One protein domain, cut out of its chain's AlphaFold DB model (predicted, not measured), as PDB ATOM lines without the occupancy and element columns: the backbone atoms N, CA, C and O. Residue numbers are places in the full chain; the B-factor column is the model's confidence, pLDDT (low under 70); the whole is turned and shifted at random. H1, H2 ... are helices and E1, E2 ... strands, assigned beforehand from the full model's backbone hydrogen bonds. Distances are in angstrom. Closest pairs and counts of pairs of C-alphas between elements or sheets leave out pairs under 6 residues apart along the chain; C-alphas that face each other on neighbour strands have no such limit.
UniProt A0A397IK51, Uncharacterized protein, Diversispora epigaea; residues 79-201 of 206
ATOM      1  N   LYS A  79     -15.836  48.219  31.551       71.88
ATOM      2  CA  LYS A  79     -17.071  48.359  32.341       71.88
ATOM      3  C   LYS A  79     -16.834  48.140  33.837       71.88
ATOM      4  O   LYS A  79     -17.295  48.921  34.663       71.88
ATOM      5  N   THR A  80     -16.098  47.088  34.198       68.06
ATOM      6  CA  THR A  80     -15.744  46.802  35.596       68.06
ATOM      7  C   THR A  80     -14.852  47.897  36.171       68.06
ATOM      8  O   THR A  80     -15.026  48.293  37.318       68.06
ATOM      9  N   GLN A  81     -13.910  48.405  35.378       72.12
ATOM     10  CA  GLN A  81     -13.019  49.475  35.801       72.12
ATOM     11  C   GLN A  81     -13.772  50.787  36.065       72.12
ATOM     12  O   GLN A  81     -13.582  51.387  37.122       72.12
ATOM     13  N   GLU A  82     -14.637  51.216  35.140       74.31
ATOM     14  CA  GLU A  82     -15.500  52.395  35.300       74.31
ATOM     15  C   GLU A  82     -16.364  52.272  36.551       74.31
ATOM     16  O   GLU A  82     -16.463  53.212  37.338       74.31
ATOM     17  N   PHE A  83     -16.917  51.083  36.779       72.19
ATOM     18  CA  PHE A  83     -17.729  50.802  37.949       72.19
ATOM     19  C   PHE A  83     -16.930  50.864  39.261       72.19
ATOM     20  O   PHE A  83     -17.363  51.534  40.195       72.19
ATOM     21  N   ILE A  84     -15.737  50.255  39.330       71.81
ATOM     22  CA  ILE A  84     -14.849  50.349  40.506       71.81
ATOM     23  C   ILE A  84     -14.473  51.810  40.778       71.81
ATOM     24  O   ILE A  84     -14.486  52.255  41.924       71.81
ATOM     25  N   ILE A  85     -14.148  52.570  39.727       76.50
ATOM     26  CA  ILE A  85     -13.794  53.985  39.853       76.50
ATOM     27  C   ILE A  85     -14.970  54.798  40.384       76.50
ATOM     28  O   ILE A  85     -14.758  55.640  41.257       76.50
ATOM     29  N   LYS A  86     -16.173  54.573  39.848       76.06
ATOM     30  CA  LYS A  86     -17.386  55.254  40.292       76.06
ATOM     31  C   LYS A  86     -17.670  54.935  41.754       76.06
ATOM     32  O   LYS A  86     -17.794  55.854  42.545       76.06
ATOM     33  N   LEU A  87     -17.638  53.657  42.129       70.56
ATOM     34  CA  LEU A  87     -17.880  53.224  43.502       70.56
ATOM     35  C   LEU A  87     -16.912  53.874  44.502       70.56
ATOM     36  O   LEU A  87     -17.329  54.363  45.546       70.56
ATOM     37  N   ILE A  88     -15.617  53.904  44.177       70.44
ATOM     38  CA  ILE A  88     -14.606  54.561  45.016       70.44
ATOM     39  C   ILE A  88     -14.813  56.084  45.041       70.44
ATOM     40  O   ILE A  88     -14.516  56.715  46.048       70.44
ATOM     41  N   GLY A  89     -15.287  56.682  43.944       68.81
ATOM     42  CA  GLY A  89     -15.635  58.103  43.874       68.81
ATOM     43  C   GLY A  89     -16.815  58.453  44.778       68.81
ATOM     44  O   GLY A  89     -16.669  59.296  45.656       68.81
ATOM     45  N   ASP A  90     -17.926  57.733  44.635       67.88
ATOM     46  CA  ASP A  90     -19.147  57.906  45.432       67.88
ATOM     47  C   ASP A  90     -18.862  57.669  46.925       67.88
ATOM     48  O   ASP A  90     -19.348  58.390  47.797       67.88
ATOM     49  N   ALA A  91     -18.019  56.678  47.235       64.06
ATOM     50  CA  ALA A  91     -17.571  56.424  48.595       64.06
ATOM     51  C   ALA A  91     -16.682  57.540  49.151       64.06
ATOM     52  O   ALA A  91     -16.600  57.640  50.357       64.06
ATOM     53  N   LYS A  92     -16.028  58.372  48.331       65.19
ATOM     54  CA  LYS A  92     -15.241  59.525  48.807       65.19
ATOM     55  C   LYS A  92     -16.088  60.778  48.984       65.19
ATOM     56  O   LYS A  92     -15.845  61.531  49.914       65.19
ATOM     57  N   GLU A  93     -17.068  61.001  48.111       64.00
ATOM     58  CA  GLU A  93     -17.938  62.187  48.165       64.00
ATOM     59  C   GLU A  93     -18.939  62.143  49.327       64.00
ATOM     60  O   GLU A  93     -19.320  63.186  49.850       64.00
ATOM     61  N   ASN A  94     -19.343  60.947  49.767       56.75
ATOM     62  CA  ASN A  94     -20.294  60.799  50.870       56.75
ATOM     63  C   ASN A  94     -19.693  61.041  52.270       56.75
ATOM     64  O   ASN A  94     -20.457  61.175  53.226       56.75
ATOM     65  N   TYR A  95     -18.365  61.140  52.416       56.09
ATOM     66  CA  TYR A  95     -17.733  61.506  53.689       56.09
ATOM     67  C   TYR A  95     -17.319  62.979  53.659       56.09
ATOM     68  O   TYR A  95     -16.256  63.341  53.166       56.09
ATOM     69  N   ASN A  96     -18.179  63.832  54.216       50.22
ATOM     70  CA  ASN A  96     -17.932  65.268  54.398       50.22
ATOM     71  C   ASN A  96     -17.091  65.591  55.652       50.22
ATOM     72  O   ASN A  96     -17.013  66.752  56.051       50.22
ATOM     73  N   GLU A  97     -16.492  64.591  56.305       50.44
ATOM     74  CA  GLU A  97     -15.700  64.789  57.523       50.44
ATOM     75  C   GLU A  97     -14.201  64.968  57.230       50.44
ATOM     76  O   GLU A  97     -13.690  64.437  56.240       50.44
ATOM     77  N   PRO A  98     -13.485  65.753  58.059       49.31
ATOM     78  CA  PRO A  98     -12.088  66.096  57.824       49.31
ATOM     79  C   PRO A  98     -11.186  64.854  57.845       49.31
ATOM     80  O   PRO A  98     -10.932  64.293  58.901       49.31
ATOM     81  N   GLU A  99     -10.740  64.468  56.645       50.28
ATOM     82  CA  GLU A  99      -9.512  63.791  56.169       50.28
ATOM     83  C   GLU A  99      -8.643  62.867  57.070       50.28
ATOM     84  O   GLU A  99      -7.600  62.415  56.592       50.28
ATOM     85  N   GLU A 100      -9.015  62.504  58.298       50.97
ATOM     86  CA  GLU A 100      -8.163  61.688  59.186       50.97
ATOM     87  C   GLU A 100      -8.582  60.212  59.282       50.97
ATOM     88  O   GLU A 100      -7.731  59.347  59.509       50.97
ATOM     89  N   ASP A 101      -9.838  59.870  58.981       50.75
ATOM     90  CA  ASP A 101     -10.313  58.486  59.056       50.75
ATOM     91  C   ASP A 101     -10.138  57.721  57.735       50.75
ATOM     92  O   ASP A 101     -11.082  57.319  57.051       50.75
ATOM     93  N   LEU A 102      -8.882  57.349  57.459       52.28
ATOM     94  CA  LEU A 102      -8.515  56.242  56.550       52.28
ATOM     95  C   LEU A 102      -9.235  54.915  56.898       52.28
ATOM     96  O   LEU A 102      -9.113  53.924  56.169       52.28
ATOM     97  N   LEU A 103      -9.945  54.883  58.034       53.03
ATOM     98  CA  LEU A 103     -10.743  53.780  58.549       53.03
ATOM     99  C   LEU A 103     -11.972  53.455  57.707       53.03
ATOM    100  O   LEU A 103     -12.408  52.301  57.693       53.03
ATOM    101  N   LEU A 104     -12.470  54.414  56.931       57.69
ATOM    102  CA  LEU A 104     -13.763  54.303  56.257       57.69
ATOM    103  C   LEU A 104     -13.672  53.845  54.797       57.69
ATOM    104  O   LEU A 104     -14.690  53.464  54.219       57.69
ATOM    105  N   ASP A 105     -12.465  53.760  54.228       66.88
ATOM    106  CA  ASP A 105     -12.300  53.298  52.851       66.88
ATOM    107  C   ASP A 105     -12.848  51.862  52.690       66.88
ATOM    108  O   ASP A 105     -12.471  50.949  53.448       66.88
ATOM    109  N   PRO A 106     -13.749  51.626  51.719       68.25
ATOM    110  CA  PRO A 106     -14.272  50.296  51.464       68.25
ATOM    111  C   PRO A 106     -13.175  49.410  50.871       68.25
ATOM    112  O   PRO A 106     -12.503  49.767  49.899       68.25
ATOM    113  N   LEU A 107     -13.004  48.226  51.458       82.56
ATOM    114  CA  LEU A 107     -12.107  47.208  50.933       82.56
ATOM    115  C   LEU A 107     -12.907  46.307  49.991       82.56
ATOM    116  O   LEU A 107     -13.863  45.653  50.412       82.56
ATOM    117  N   LEU A 108     -12.532  46.299  48.714       84.88
ATOM    118  CA  LEU A 108     -13.206  45.513  47.690       84.88
ATOM    119  C   LEU A 108     -12.509  44.176  47.500       84.88
ATOM    120  O   LEU A 108     -11.290  44.087  47.336       84.88
ATOM    121  N   PHE A 109     -13.314  43.131  47.473       85.56
ATOM    122  CA  PHE A 109     -12.899  41.760  47.293       85.56
ATOM    123  C   PHE A 109     -13.492  41.228  45.990       85.56
ATOM    124  O   PHE A 109     -14.709  41.131  45.851       85.56
ATOM    125  N   ILE A 110     -12.637  40.926  45.011       86.31
ATOM    126  CA  ILE A 110     -13.059  40.545  43.658       86.31
ATOM    127  C   ILE A 110     -12.612  39.117  43.365       86.31
ATOM    128  O   ILE A 110     -11.438  38.776  43.530       86.31
ATOM    129  N   ILE A 111     -13.541  38.298  42.883       87.06
ATOM    130  CA  ILE A 111     -13.320  36.895  42.548       87.06
ATOM    131  C   ILE A 111     -13.489  36.684  41.047       87.06
ATOM    132  O   ILE A 111     -14.502  37.051  40.455       87.06
ATOM    133  N   GLU A 112     -12.498  36.040  40.439       86.56
ATOM    134  CA  GLU A 112     -12.579  35.518  39.082       86.56
ATOM    135  C   GLU A 112     -12.998  34.042  39.137       86.56
ATOM    136  O   GLU A 112     -12.278  33.189  39.666       86.56
ATOM    137  N   TRP A 113     -14.188  33.740  38.625       87.50
ATOM    138  CA  TRP A 113     -14.742  32.386  38.616       87.50
ATOM    139  C   TRP A 113     -14.210  31.568  37.436       87.50
ATOM    140  O   TRP A 113     -14.078  32.082  36.328       87.50
ATOM    141  N   VAL A 114     -13.962  30.274  37.658       89.00
ATOM    142  CA  VAL A 114     -13.669  29.311  36.585       89.00
ATOM    143  C   VAL A 114     -14.848  28.348  36.497       89.00
ATOM    144  O   VAL A 114     -14.865  27.306  37.155       89.00
ATOM    145  N   ASP A 115     -15.856  28.711  35.701       89.06
ATOM    146  CA  ASP A 115     -17.137  27.990  35.647       89.06
ATOM    147  C   ASP A 115     -16.972  26.515  35.250       89.06
ATOM    148  O   ASP A 115     -17.624  25.645  35.823       89.06
ATOM    149  N   ILE A 116     -16.028  26.207  34.352       88.06
ATOM    150  CA  ILE A 116     -15.695  24.824  33.971       88.06
ATOM    151  C   ILE A 116     -15.221  24.020  35.193       88.06
ATOM    152  O   ILE A 116     -15.640  22.881  35.391       88.06
ATOM    153  N   GLY A 117     -14.381  24.616  36.042       87.94
ATOM    154  CA  GLY A 117     -13.897  23.974  37.263       87.94
ATOM    155  C   GLY A 117     -15.019  23.755  38.277       87.94
ATOM    156  O   GLY A 117     -15.101  22.681  38.876       87.94
ATOM    157  N   LEU A 118     -15.908  24.745  38.438       89.25
ATOM    158  CA  LEU A 118     -17.111  24.650  39.280       89.25
ATOM    159  C   LEU A 118     -18.017  23.498  38.839       89.25
ATOM    160  O   LEU A 118     -18.386  22.665  39.666       89.25
ATOM    161  N   GLN A 119     -18.298  23.398  37.538       90.62
ATOM    162  CA  GLN A 119     -19.109  22.326  36.964       90.62
ATOM    163  C   GLN A 119     -18.464  20.949  37.147       90.62
ATOM    164  O   GLN A 119     -19.117  20.028  37.632       90.62
ATOM    165  N   GLN A 120     -17.172  20.811  36.831       89.81
ATOM    166  CA  GLN A 120     -16.448  19.540  36.963       89.81
ATOM    167  C   GLN A 120     -16.419  19.018  38.401       89.81
ATOM    168  O   GLN A 120     -16.443  17.809  38.619       89.81
ATOM    169  N   ARG A 121     -16.358  19.920  39.385       86.25
ATOM    170  CA  ARG A 121     -16.370  19.564  40.810       86.25
ATOM    171  C   ARG A 121     -17.773  19.517  41.412       86.25
ATOM    172  O   ARG A 121     -17.886  19.217  42.595       86.25
ATOM    173  N   GLN A 122     -18.812  19.799  40.621       90.81
ATOM    174  CA  GLN A 122     -20.205  19.892  41.069       90.81
ATOM    175  C   GLN A 122     -20.381  20.858  42.254       90.81
ATOM    176  O   GLN A 122     -21.173  20.630  43.167       90.81
ATOM    177  N   ILE A 123     -19.619  21.955  42.252       90.50
ATOM    178  CA  ILE A 123     -19.685  22.983  43.289       90.50
ATOM    179  C   ILE A 123     -20.554  24.127  42.777       90.50
ATOM    180  O   ILE A 123     -20.227  24.776  41.786       90.50
ATOM    181  N   SER A 124     -21.647  24.401  43.485       91.94
ATOM    182  CA  SER A 124     -22.491  25.559  43.194       91.94
ATOM    183  C   SER A 124     -21.774  26.862  43.549       91.94
ATOM    184  O   SER A 124     -21.295  27.028  44.675       91.94
ATOM    185  N   LYS A 125     -21.755  27.814  42.606       92.25
ATOM    186  CA  LYS A 125     -21.247  29.179  42.819       92.25
ATOM    187  C   LYS A 125     -21.963  29.857  43.992       92.25
ATOM    188  O   LYS A 125     -21.311  30.428  44.861       92.25
ATOM    189  N   THR A 126     -23.283  29.687  44.083       91.75
ATOM    190  CA  THR A 126     -24.128  30.233  45.155       91.75
ATOM    191  C   THR A 126     -23.688  29.768  46.542       91.75
ATOM    192  O   THR A 126     -23.701  30.555  47.482       91.75
ATOM    193  N   ASN A 127     -23.223  28.523  46.685       91.75
ATOM    194  CA  ASN A 127     -22.747  28.026  47.980       91.75
ATOM    195  C   ASN A 127     -21.486  28.765  48.441       91.75
ATOM    196  O   ASN A 127     -21.360  29.080  49.621       91.75
ATOM    197  N   ILE A 128     -20.570  29.068  47.516       91.62
ATOM    198  CA  ILE A 128     -19.346  29.821  47.821       91.62
ATOM    199  C   ILE A 128     -19.703  31.265  48.184       91.62
ATOM    200  O   ILE A 128     -19.200  31.792  49.173       91.62
ATOM    201  N   ILE A 129     -20.606  31.883  47.418       92.12
ATOM    202  CA  ILE A 129     -21.114  33.234  47.686       92.12
ATOM    203  C   ILE A 129     -21.723  33.303  49.092       92.12
ATOM    204  O   ILE A 129     -21.321  34.147  49.885       92.12
ATOM    205  N   ASN A 130     -22.611  32.372  49.447       92.12
ATOM    206  CA  ASN A 130     -23.247  32.340  50.765       92.12
ATOM    207  C   ASN A 130     -22.233  32.167  51.905       92.12
ATOM    208  O   ASN A 130     -22.391  32.766  52.964       92.12
ATOM    209  N   GLN A 131     -21.167  31.389  51.694       91.06
ATOM    210  CA  GLN A 131     -20.088  31.268  52.676       91.06
ATOM    211  C   GLN A 131     -19.324  32.580  52.857       91.06
ATOM    212  O   GLN A 131     -19.023  32.953  53.986       91.06
ATOM    213  N   ILE A 132     -19.040  33.305  51.774       90.62
ATOM    214  CA  ILE A 132     -18.399  34.624  51.855       90.62
ATOM    215  C   ILE A 132     -19.310  35.607  52.600       90.62
ATOM    216  O   ILE A 132     -18.851  36.296  53.505       90.62
ATOM    217  N   LEU A 133     -20.604  35.623  52.275       90.19
ATOM    218  CA  LEU A 133     -21.595  36.498  52.910       90.19
ATOM    219  C   LEU A 133     -21.907  36.125  54.366       90.19
ATOM    220  O   LEU A 133     -22.437  36.947  55.102       90.19
ATOM    221  N   SER A 134     -21.564  34.911  54.804       89.38
ATOM    222  CA  SER A 134     -21.667  34.525  56.219       89.38
ATOM    223  C   SER A 134     -20.613  35.195  57.105       89.38
ATOM    224  O   SER A 134     -20.718  35.148  58.331       89.38
ATOM    225  N   VAL A 135     -19.594  35.818  56.504       88.06
ATOM    226  CA  VAL A 135     -18.548  36.531  57.233       88.06
ATOM    227  C   VAL A 135     -19.061  37.916  57.647       88.06
ATOM    228  O   VAL A 135     -19.473  38.688  56.777       88.06
ATOM    229  N   PRO A 136     -19.014  38.270  58.947       84.00
ATOM    230  CA  PRO A 136     -19.440  39.583  59.422       84.00
ATOM    231  C   PRO A 136     -18.748  40.728  58.675       84.00
ATOM    232  O   PRO A 136     -17.553  40.664  58.385       84.00
ATOM    233  N   GLY A 137     -19.516  41.762  58.331       81.81
ATOM    234  CA  GLY A 137     -19.020  42.925  57.589       81.81
ATOM    235  C   GLY A 137     -18.818  42.697  56.087       81.81
ATOM    236  O   GLY A 137     -18.539  43.658  55.374       81.81
ATOM    237  N   CYS A 138     -18.985  41.472  55.572       87.38
ATOM    238  CA  CYS A 138     -18.908  41.192  54.140       87.38
ATOM    239  C   CYS A 138     -20.288  41.301  53.483       87.38
ATOM    240  O   CYS A 138     -21.248  40.657  53.898       87.38
ATOM    241  N   GLN A 139     -20.387  42.093  52.420       88.69
ATOM    242  CA  GLN A 139     -21.628  42.317  51.683       88.69
ATOM    243  C   GLN A 139     -21.383  42.150  50.186       88.69
ATOM    244  O   GLN A 139     -20.305  42.473  49.686       88.69
ATOM    245  N   SER A 140     -22.368  41.628  49.453       86.00
ATOM    246  CA  SER A 140     -22.306  41.642  47.991       86.00
ATOM    247  C   SER A 140     -22.512  43.070  47.511       86.00
ATOM    248  O   SER A 140     -23.350  43.802  48.043       86.00
ATOM    249  N   LEU A 141     -21.735  43.471  46.512       82.06
ATOM    250  CA  LEU A 141     -21.862  44.800  45.962       82.06
ATOM    251  C   LEU A 141     -23.132  44.901  45.116       82.06
ATOM    252  O   LEU A 141     -23.288  44.189  44.124       82.06
ATOM    253  N   THR A 142     -24.022  45.806  45.504       76.44
ATOM    254  CA  THR A 142     -25.272  46.058  44.788       76.44
ATOM    255  C   THR A 142     -25.034  47.062  43.667       76.44
ATOM    256  O   THR A 142     -24.615  48.193  43.913       76.44
ATOM    257  N   VAL A 143     -25.311  46.657  42.428       66.69
ATOM    258  CA  VAL A 143     -25.290  47.549  41.267       66.69
ATOM    259  C   VAL A 143     -26.710  48.024  41.003       66.69
ATOM    260  O   VAL A 143     -27.586  47.219  40.688       66.69
ATOM    261  N   THR A 144     -26.934  49.329  41.123       63.66
ATOM    262  CA  THR A 144     -28.183  49.968  40.700       63.66
ATOM    263  C   THR A 144     -28.021  50.394  39.244       63.66
ATOM    264  O   THR A 144     -27.225  51.289  38.961       63.66
ATOM    265  N   ASP A 145     -28.734  49.749  38.320       55.78
ATOM    266  CA  ASP A 145     -28.757  50.174  36.916       55.78
ATOM    267  C   ASP A 145     -29.798  51.298  36.740       55.78
ATOM    268  O   ASP A 145     -30.988  51.059  36.958       55.78
ATOM    269  N   PRO A 146     -29.392  52.534  36.395       53.19
ATOM    270  CA  PRO A 146     -30.321  53.650  36.247       53.19
ATOM    271  C   PRO A 146     -31.122  53.626  34.931       53.19
ATOM    272  O   PRO A 146     -31.954  54.507  34.724       53.19
ATOM    273  N   VAL A 147     -30.876  52.675  34.017       52.84
ATOM    274  CA  VAL A 147     -31.416  52.720  32.641       52.84
ATOM    275  C   VAL A 147     -32.880  52.265  32.538       52.84
ATOM    276  O   VAL A 147     -33.579  52.649  31.601       52.84
ATOM    277  N   ALA A 148     -33.397  51.523  33.514       46.16
ATOM    278  CA  ALA A 148     -34.823  51.233  33.624       46.16
ATOM    279  C   ALA A 148     -35.359  51.979  34.846       46.16
ATOM    280  O   ALA A 148     -34.804  51.828  35.925       46.16
ATOM    281  N   GLY A 149     -36.436  52.761  34.718       43.59
ATOM    282  CA  GLY A 149     -37.075  53.520  35.814       43.59
ATOM    283  C   GLY A 149     -37.657  52.679  36.967       43.59
ATOM    284  O   GLY A 149     -38.560  53.121  37.668       43.59
ATOM    285  N   ILE A 150     -37.158  51.460  37.144       47.41
ATOM    286  CA  ILE A 150     -37.423  50.499  38.199       47.41
ATOM    287  C   ILE A 150     -36.040  50.195  38.783       47.41
ATOM    288  O   ILE A 150     -35.181  49.683  38.071       47.41
ATOM    289  N   HIS A 151     -35.796  50.542  40.048       48.00
ATOM    290  CA  HIS A 151     -34.524  50.273  40.726       48.00
ATOM    291  C   HIS A 151     -34.248  48.761  40.804       48.00
ATOM    292  O   HIS A 151     -34.553  48.113  41.804       48.00
ATOM    293  N   PHE A 152     -33.657  48.181  39.759       45.44
ATOM    294  CA  PHE A 152     -33.127  46.827  39.807       45.44
ATOM    295  C   PHE A 152     -31.800  46.868  40.561       45.44
ATOM    296  O   PHE A 152     -30.783  47.343  40.056       45.44
ATOM    297  N   GLN A 153     -31.847  46.415  41.809       59.50
ATOM    298  CA  GLN A 153     -30.673  46.165  42.631       59.50
ATOM    299  C   GLN A 153     -30.171  44.754  42.329       59.50
ATOM    300  O   GLN A 153     -30.690  43.775  42.864       59.50
ATOM    301  N   THR A 154     -29.176  44.640  41.452       65.75
ATOM    302  CA  THR A 154     -28.544  43.346  41.175       65.75
ATOM    303  C   THR A 154     -27.326  43.192  42.077       65.75
ATOM    304  O   THR A 154     -26.401  44.004  42.026       65.75
ATOM    305  N   GLN A 155     -27.325  42.152  42.909       77.75
ATOM    306  CA  GLN A 155     -26.166  41.782  43.719       77.75
ATOM    307  C   GLN A 155     -25.077  41.174  42.834       77.75
ATOM    308  O   GLN A 155     -25.343  40.322  41.987       77.75
ATOM    309  N   SER A 156     -23.836  41.613  43.024       81.19
ATOM    310  CA  SER A 156     -22.699  41.063  42.302       81.19
ATOM    311  C   SER A 156     -22.322  39.681  42.836       81.19
ATOM    312  O   SER A 156     -22.041  39.499  44.019       81.19
ATOM    313  N   GLU A 157     -22.216  38.710  41.934       85.94
ATOM    314  CA  GLU A 157     -21.699  37.376  42.255       85.94
ATOM    315  C   GLU A 157     -20.168  37.334  42.383       85.94
ATOM    316  O   GLU A 157     -19.605  36.324  42.799       85.94
ATOM    317  N   SER A 158     -19.476  38.407  41.993       84.94
ATOM    318  CA  SER A 158     -18.013  38.427  41.859       84.94
ATOM    319  C   SER A 158     -17.341  39.533  42.659       84.94
ATOM    320  O   SER A 158     -16.123  39.492  42.817       84.94
ATOM    321  N   ILE A 159     -18.092  40.530  43.127       86.12
ATOM    322  CA  ILE A 159     -17.553  41.681  43.847       86.12
ATOM    323  C   ILE A 159     -18.242  41.787  45.201       86.12
ATOM    324  O   ILE A 159     -19.465  41.895  45.292       86.12
ATOM    325  N   PHE A 160     -17.426  41.800  46.243       88.12
ATOM    326  CA  PHE A 160     -17.850  41.909  47.625       88.12
ATOM    327  C   PHE A 160     -17.177  43.115  48.265       88.12
ATOM    328  O   PHE A 160     -16.033  43.450  47.954       88.12
ATOM    329  N   GLN A 161     -17.894  43.770  49.160       87.69
ATOM    330  CA  GLN A 161     -17.416  44.900  49.932       87.69
ATOM    331  C   GLN A 161     -17.284  44.476  51.391       87.69
ATOM    332  O   GLN A 161     -18.189  43.854  51.945       87.69
ATOM    333  N   ILE A 162     -16.160  44.823  52.016       86.31
ATOM    334  CA  ILE A 162     -15.939  44.611  53.447       86.31
ATOM    335  C   ILE A 162     -16.108  45.962  54.149       86.31
ATOM    336  O   ILE A 162     -15.252  46.847  54.053       86.31
ATOM    337  N   VAL A 163     -17.253  46.115  54.812       77.81
ATOM    338  CA  VAL A 163     -17.717  47.321  55.509       77.81
ATOM    339  C   VAL A 163     -17.597  47.081  57.012       77.81
ATOM    340  O   VAL A 163     -18.587  46.898  57.708       77.81
ATOM    341  N   ASP A 164     -16.367  46.985  57.509       69.31
ATOM    342  CA  ASP A 164     -16.107  46.973  58.955       69.31
ATOM    343  C   ASP A 164     -15.770  48.390  59.461       69.31
ATOM    344  O   ASP A 164     -15.428  49.274  58.674       69.31
ATOM    345  N   THR A 165     -15.843  48.620  60.767       63.06
ATOM    346  CA  THR A 165     -15.487  49.894  61.414       63.06
ATOM    347  C   THR A 165     -13.986  50.008  61.711       63.06
ATOM    348  O   THR A 165     -13.468  51.118  61.822       63.06
ATOM    349  N   HIS A 166     -13.245  48.891  61.734       67.19
ATOM    350  CA  HIS A 166     -11.805  48.872  62.021       67.19
ATOM    351  C   HIS A 166     -10.959  48.337  60.841       67.19
ATOM    352  O   HIS A 166     -11.164  47.226  60.356       67.19
ATOM    353  N   ILE A 167      -9.941  49.089  60.380       67.06
ATOM    354  CA  ILE A 167      -9.087  48.712  59.216       67.06
ATOM    355  C   ILE A 167      -8.371  47.386  59.435       67.06
ATOM    356  O   ILE A 167      -8.293  46.571  58.511       67.06
ATOM    357  N   ALA A 168      -7.787  47.204  60.622       66.12
ATOM    358  CA  ALA A 168      -7.010  46.009  60.934       66.12
ATOM    359  C   ALA A 168      -7.879  44.751  60.771       66.12
ATOM    360  O   ALA A 168      -7.445  43.766  60.171       66.12
ATOM    361  N   GLU A 169      -9.141  44.847  61.189       76.00
ATOM    362  CA  GLU A 169     -10.132  43.784  61.073       76.00
ATOM    363  C   GLU A 169     -10.576  43.585  59.617       76.00
ATOM    364  O   GLU A 169     -10.581  42.446  59.155       76.00
ATOM    365  N   LYS A 170     -10.792  44.652  58.822       79.25
ATOM    366  CA  LYS A 170     -11.099  44.529  57.374       79.25
ATOM    367  C   LYS A 170     -10.060  43.695  56.626       79.25
ATOM    368  O   LYS A 170     -10.404  42.793  55.857       79.25
ATOM    369  N   VAL A 171      -8.778  44.014  56.823       80.19
ATOM    370  CA  VAL A 171      -7.677  43.325  56.135       80.19
ATOM    371  C   VAL A 171      -7.571  41.884  56.617       80.19
ATOM    372  O   VAL A 171      -7.425  40.980  55.795       80.19
ATOM    373  N   GLN A 172      -7.684  41.646  57.924       82.75
ATOM    374  CA  GLN A 172      -7.657  40.294  58.474       82.75
ATOM    375  C   GLN A 172      -8.820  39.447  57.946       82.75
ATOM    376  O   GLN A 172      -8.594  38.317  57.513       82.75
ATOM    377  N   THR A 173     -10.028  40.003  57.892       84.56
ATOM    378  CA  THR A 173     -11.216  39.373  57.310       84.56
ATOM    379  C   THR A 173     -10.986  39.009  55.846       84.56
ATOM    380  O   THR A 173     -11.157  37.847  55.467       84.56
ATOM    381  N   ALA A 174     -10.485  39.944  55.035       84.56
ATOM    382  CA  ALA A 174     -10.130  39.678  53.642       84.56
ATOM    383  C   ALA A 174      -9.097  38.547  53.507       84.56
ATOM    384  O   ALA A 174      -9.269  37.627  52.704       84.56
ATOM    385  N   VAL A 175      -8.035  38.576  54.316       84.31
ATOM    386  CA  VAL A 175      -6.982  37.550  54.317       84.31
ATOM    387  C   VAL A 175      -7.537  36.185  54.735       84.31
ATOM    388  O   VAL A 175      -7.186  35.172  54.123       84.31
ATOM    389  N   CYS A 176      -8.424  36.136  55.731       85.19
ATOM    390  CA  CYS A 176      -9.101  34.918  56.168       85.19
ATOM    391  C   CYS A 176      -9.954  34.318  55.044       85.19
ATOM    392  O   CYS A 176      -9.799  33.130  54.743       85.19
ATOM    393  N   ILE A 177     -10.767  35.136  54.364       88.25
ATOM    394  CA  ILE A 177     -11.569  34.707  53.209       88.25
ATOM    395  C   ILE A 177     -10.652  34.190  52.094       88.25
ATOM    396  O   ILE A 177     -10.842  33.077  51.607       88.25
ATOM    397  N   MET A 178      -9.593  34.926  51.732       87.12
ATOM    398  CA  MET A 178      -8.631  34.485  50.710       87.12
ATOM    399  C   MET A 178      -7.992  33.139  51.046       87.12
ATOM    400  O   MET A 178      -7.845  32.278  50.175       87.12
ATOM    401  N   LYS A 179      -7.580  32.955  52.303       86.62
ATOM    402  CA  LYS A 179      -6.931  31.731  52.778       86.62
ATOM    403  C   LYS A 179      -7.898  30.553  52.749       86.62
ATOM    404  O   LYS A 179      -7.505  29.475  52.306       86.62
ATOM    405  N   PHE A 180      -9.142  30.763  53.176       87.75
ATOM    406  CA  PHE A 180     -10.213  29.779  53.063       87.75
ATOM    407  C   PHE A 180     -10.445  29.388  51.600       87.75
ATOM    408  O   PHE A 180     -10.302  28.219  51.244       87.75
ATOM    409  N   LEU A 181     -10.685  30.368  50.729       88.25
ATOM    410  CA  LEU A 181     -10.968  30.135  49.319       88.25
ATOM    411  C   LEU A 181      -9.823  29.405  48.605       88.25
ATOM    412  O   LEU A 181     -10.053  28.425  47.900       88.25
ATOM    413  N   ARG A 182      -8.568  29.811  48.829       85.62
ATOM    414  CA  ARG A 182      -7.407  29.121  48.243       85.62
ATOM    415  C   ARG A 182      -7.298  27.670  48.695       85.62
ATOM    416  O   ARG A 182      -7.015  26.813  47.863       85.62
ATOM    417  N   ARG A 183      -7.523  27.389  49.982       85.38
ATOM    418  CA  ARG A 183      -7.445  26.025  50.529       85.38
ATOM    419  C   ARG A 183      -8.552  25.130  49.979       85.38
ATOM    420  O   ARG A 183      -8.274  24.011  49.568       85.38
ATOM    421  N   THR A 184      -9.778  25.633  49.934       84.06
ATOM    422  CA  THR A 184     -10.954  24.836  49.555       84.06
ATOM    423  C   THR A 184     -11.088  24.686  48.034       84.06
ATOM    424  O   THR A 184     -11.499  23.639  47.522       84.06
ATOM    425  N   TYR A 185     -10.711  25.721  47.283       84.75
ATOM    426  CA  TYR A 185     -11.056  25.852  45.867       84.75
ATOM    427  C   TYR A 185      -9.852  26.078  44.936       84.75
ATOM    428  O   TYR A 185      -9.972  25.838  43.735       84.75
ATOM    429  N   GLY A 186      -8.696  26.496  45.465       75.00
ATOM    430  CA  GLY A 186      -7.509  26.842  44.668       75.00
ATOM    431  C   GLY A 186      -6.457  25.736  44.505       75.00
ATOM    432  O   GLY A 186      -5.649  25.818  43.586       75.00
ATOM    433  N   GLN A 187      -6.432  24.706  45.359       66.00
ATOM    434  CA  GLN A 187      -5.336  23.714  45.402       66.00
ATOM    435  C   GLN A 187      -5.690  22.319  44.853       66.00
ATOM    436  O   GLN A 187      -5.231  21.308  45.378       66.00
ATOM    437  N   GLN A 188      -6.489  22.223  43.790       66.81
ATOM    438  CA  GLN A 188      -6.830  20.928  43.180       66.81
ATOM    439  C   GLN A 188      -6.540  20.899  41.677       66.81
ATOM    440  O   GLN A 188      -6.447  21.948  41.045       66.81
ATOM    441  N   ARG A 189      -6.418  19.686  41.105       69.00
ATOM    442  CA  ARG A 189      -6.180  19.458  39.660       69.00
ATOM    443  C   ARG A 189      -7.149  20.240  38.762       69.00
ATOM    444  O   ARG A 189      -6.742  20.680  37.697       69.00
ATOM    445  N   ASN A 190      -8.377  20.459  39.237       76.25
ATOM    446  CA  ASN A 190      -9.398  21.269  38.576       76.25
ATOM    447  C   ASN A 190      -9.687  22.504  39.444       76.25
ATOM    448  O   ASN A 190     -10.487  22.444  40.386       76.25
ATOM    449  N   MET A 191      -8.987  23.609  39.178       76.38
ATOM    450  CA  MET A 191      -9.178  24.862  39.915       76.38
ATOM    451  C   MET A 191     -10.580  25.419  39.647       76.38
ATOM    452  O   MET A 191     -10.978  25.592  38.498       76.38
ATOM    453  N   THR A 192     -11.333  25.699  40.712       79.81
ATOM    454  CA  THR A 192     -12.692  26.279  40.636       79.81
ATOM    455  C   THR A 192     -12.691  27.791  40.819       79.81
ATOM    456  O   THR A 192     -13.646  28.472  40.451       79.81
ATOM    457  N   LEU A 193     -11.615  28.313  41.404       81.38
ATOM    458  CA  LEU A 193     -11.350  29.737  41.524       81.38
ATOM    459  C   LEU A 193     -10.164  30.094  40.646       81.38
ATOM    460  O   LEU A 193      -9.139  29.413  40.675       81.38
ATOM    461  N   GLY A 194     -10.314  31.180  39.899       80.56
ATOM    462  CA  GLY A 194      -9.225  31.816  39.185       80.56
ATOM    463  C   GLY A 194      -8.422  32.679  40.149       80.56
ATOM    464  O   GLY A 194      -7.911  32.221  41.175       80.56
ATOM    465  N   LYS A 195      -8.302  33.963  39.824       81.94
ATOM    466  CA  LYS A 195      -7.619  34.932  40.676       81.94
ATOM    467  C   LYS A 195      -8.591  35.572  41.658       81.94
ATOM    468  O   LYS A 195      -9.763  35.792  41.375       81.94
ATOM    469  N   VAL A 196      -8.059  35.877  42.832       82.81
ATOM    470  CA  VAL A 196      -8.762  36.605  43.882       82.81
ATOM    471  C   VAL A 196      -7.979  37.881  44.128       82.81
ATOM    472  O   VAL A 196      -6.774  37.822  44.395       82.81
ATOM    473  N   TYR A 197      -8.653  39.019  44.007       80.81
ATOM    474  CA  TYR A 197      -8.058  40.340  44.136       80.81
ATOM    475  C   TYR A 197      -8.605  41.039  45.369       80.81
ATOM    476  O   TYR A 197      -9.807  41.027  45.632       80.81
ATOM    477  N   LEU A 198      -7.698  41.690  46.086       82.62
ATOM    478  CA  LEU A 198      -8.034  42.635  47.131       82.62
ATOM    479  C   LEU A 198      -7.716  44.031  46.609       82.62
ATOM    480  O   LEU A 198      -6.562  44.330  46.300       82.62
ATOM    481  N   VAL A 199      -8.740  44.861  46.463       77.25
ATOM    482  CA  VAL A 199      -8.620  46.217  45.937       77.25
ATOM    483  C   VAL A 199      -8.931  47.191  47.061       77.25
ATOM    484  O   VAL A 199     -10.024  47.197  47.623       77.25
ATOM    485  N   ARG A 200      -7.943  48.021  47.384       78.62
ATOM    486  CA  ARG A 200      -8.068  49.118  48.340       78.62
ATOM    487  C   ARG A 200      -7.935  50.435  47.588       78.62
ATOM    488  O   ARG A 200      -6.999  50.599  46.803       78.62
ATOM    489  N   ALA A 201      -8.838  51.375  47.847       66.56
ATOM    490  CA  ALA A 201      -8.628  52.752  47.433       66.56
ATOM    491  C   ALA A 201      -7.428  53.314  48.209       66.56
ATOM    492  O   ALA A 201      -7.395  53.270  49.431       66.56
TER     493      ALA A 201
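Overview. This is residues 79 to 201 of the 206 residues of an uncharacterized protein of Diversispora epigaea (UniProt A0A397IK51). A strongly twisted sheet of four strands has two helices, H3 and H4, over one face, H4 running along the strands and H3 across them. The hairpin of E2 and E3 swings away from E1 and E4 where E3 bends; H1 and the short H2 only graze the sheet, and a long loop joins H1 to E1. The 123 printed residues include four named helices and four named strands, in the order H1 E1 H2 H3 E2 E3 H4 E4; the sheet runs E2 E3 E1 E4, antiparallel throughout, and the class is mixed, helices and strands. The whole is compact, with a radius of gyration of the C-alphas of 15.8 A and spans of 50 by 39 by 23 A.

Along the chain. Find C-alpha 79 at (-17.071, 48.359, 32.341); from there H1 runs 21.0 A to residue 93. E1, residues 107 to 113, covers 19.5 A; H2, residues 115 to 120, 8.6 A; and H3, residues 125 to 133, 12.5 A. E2, residues 138 to 145, covers 21.8 A, and E3, residues 152 to 162, 22.1 A. H4 starts at C-alpha 167, (-9.087, 48.712, 59.216), and runs 26.3 A to residue 186. E4, residues 193 to 200, covers 20.8 A and ends at C-alpha 200, (-8.068, 49.118, 48.340).

Arrangement. Look first at E1, an inner strand: N 110 is 2.9 A from O 197 of E4, and N 109 is 2.8 A from O 160 of E3, both within hydrogen-bond range. E3 bends by 95 degrees at residue 158. In the hairpin of E2 and E3, N 139 and O 161 are 2.9 A apart. H4 has a height over the sheet of 8.7 A; it is over E1, E4 and, only just, E3, with 3 C-alphas falling there, and runs along the strands, at 2 degrees to E1 on the local plane. Its closest C-alphas to E4 are those of Gly 186 and Leu 193, 5.7 A apart. H3, on the same face, is over E3 at a height of 8.5 A and runs across the strands, at 63 degrees to E3 on the local plane. These make two layers, helices on one face of a sheet. H3 and H4 are close but not clearly touching, with the C-alphas of Ile 132 and Ile 177 7.0 A apart. Two split strand-helix-strand units, each with helices between two strands of the sheet that are not neighbours, are E1, H2 H3, E2, with E3 between the strands in the sheet, and E3, H4, E4, with E1 between them; both crossovers are right-handed. Residues 80 to 88 of H1 only graze the sheet. In H1, H2, H3 and H4 every O i to N i+4 pair is within hydrogen-bond range.

Size, cuts and confidence. The two C-alphas farthest apart are those of Pro 98 and Gln 120, 51.2 A. The printed part has no cut. The link from H1 to E1 is long, with 13 residues. Mean pLDDT of the printed part is 75.9; look for values under 70 at, among others, residues 89 to 106 and 143 to 154.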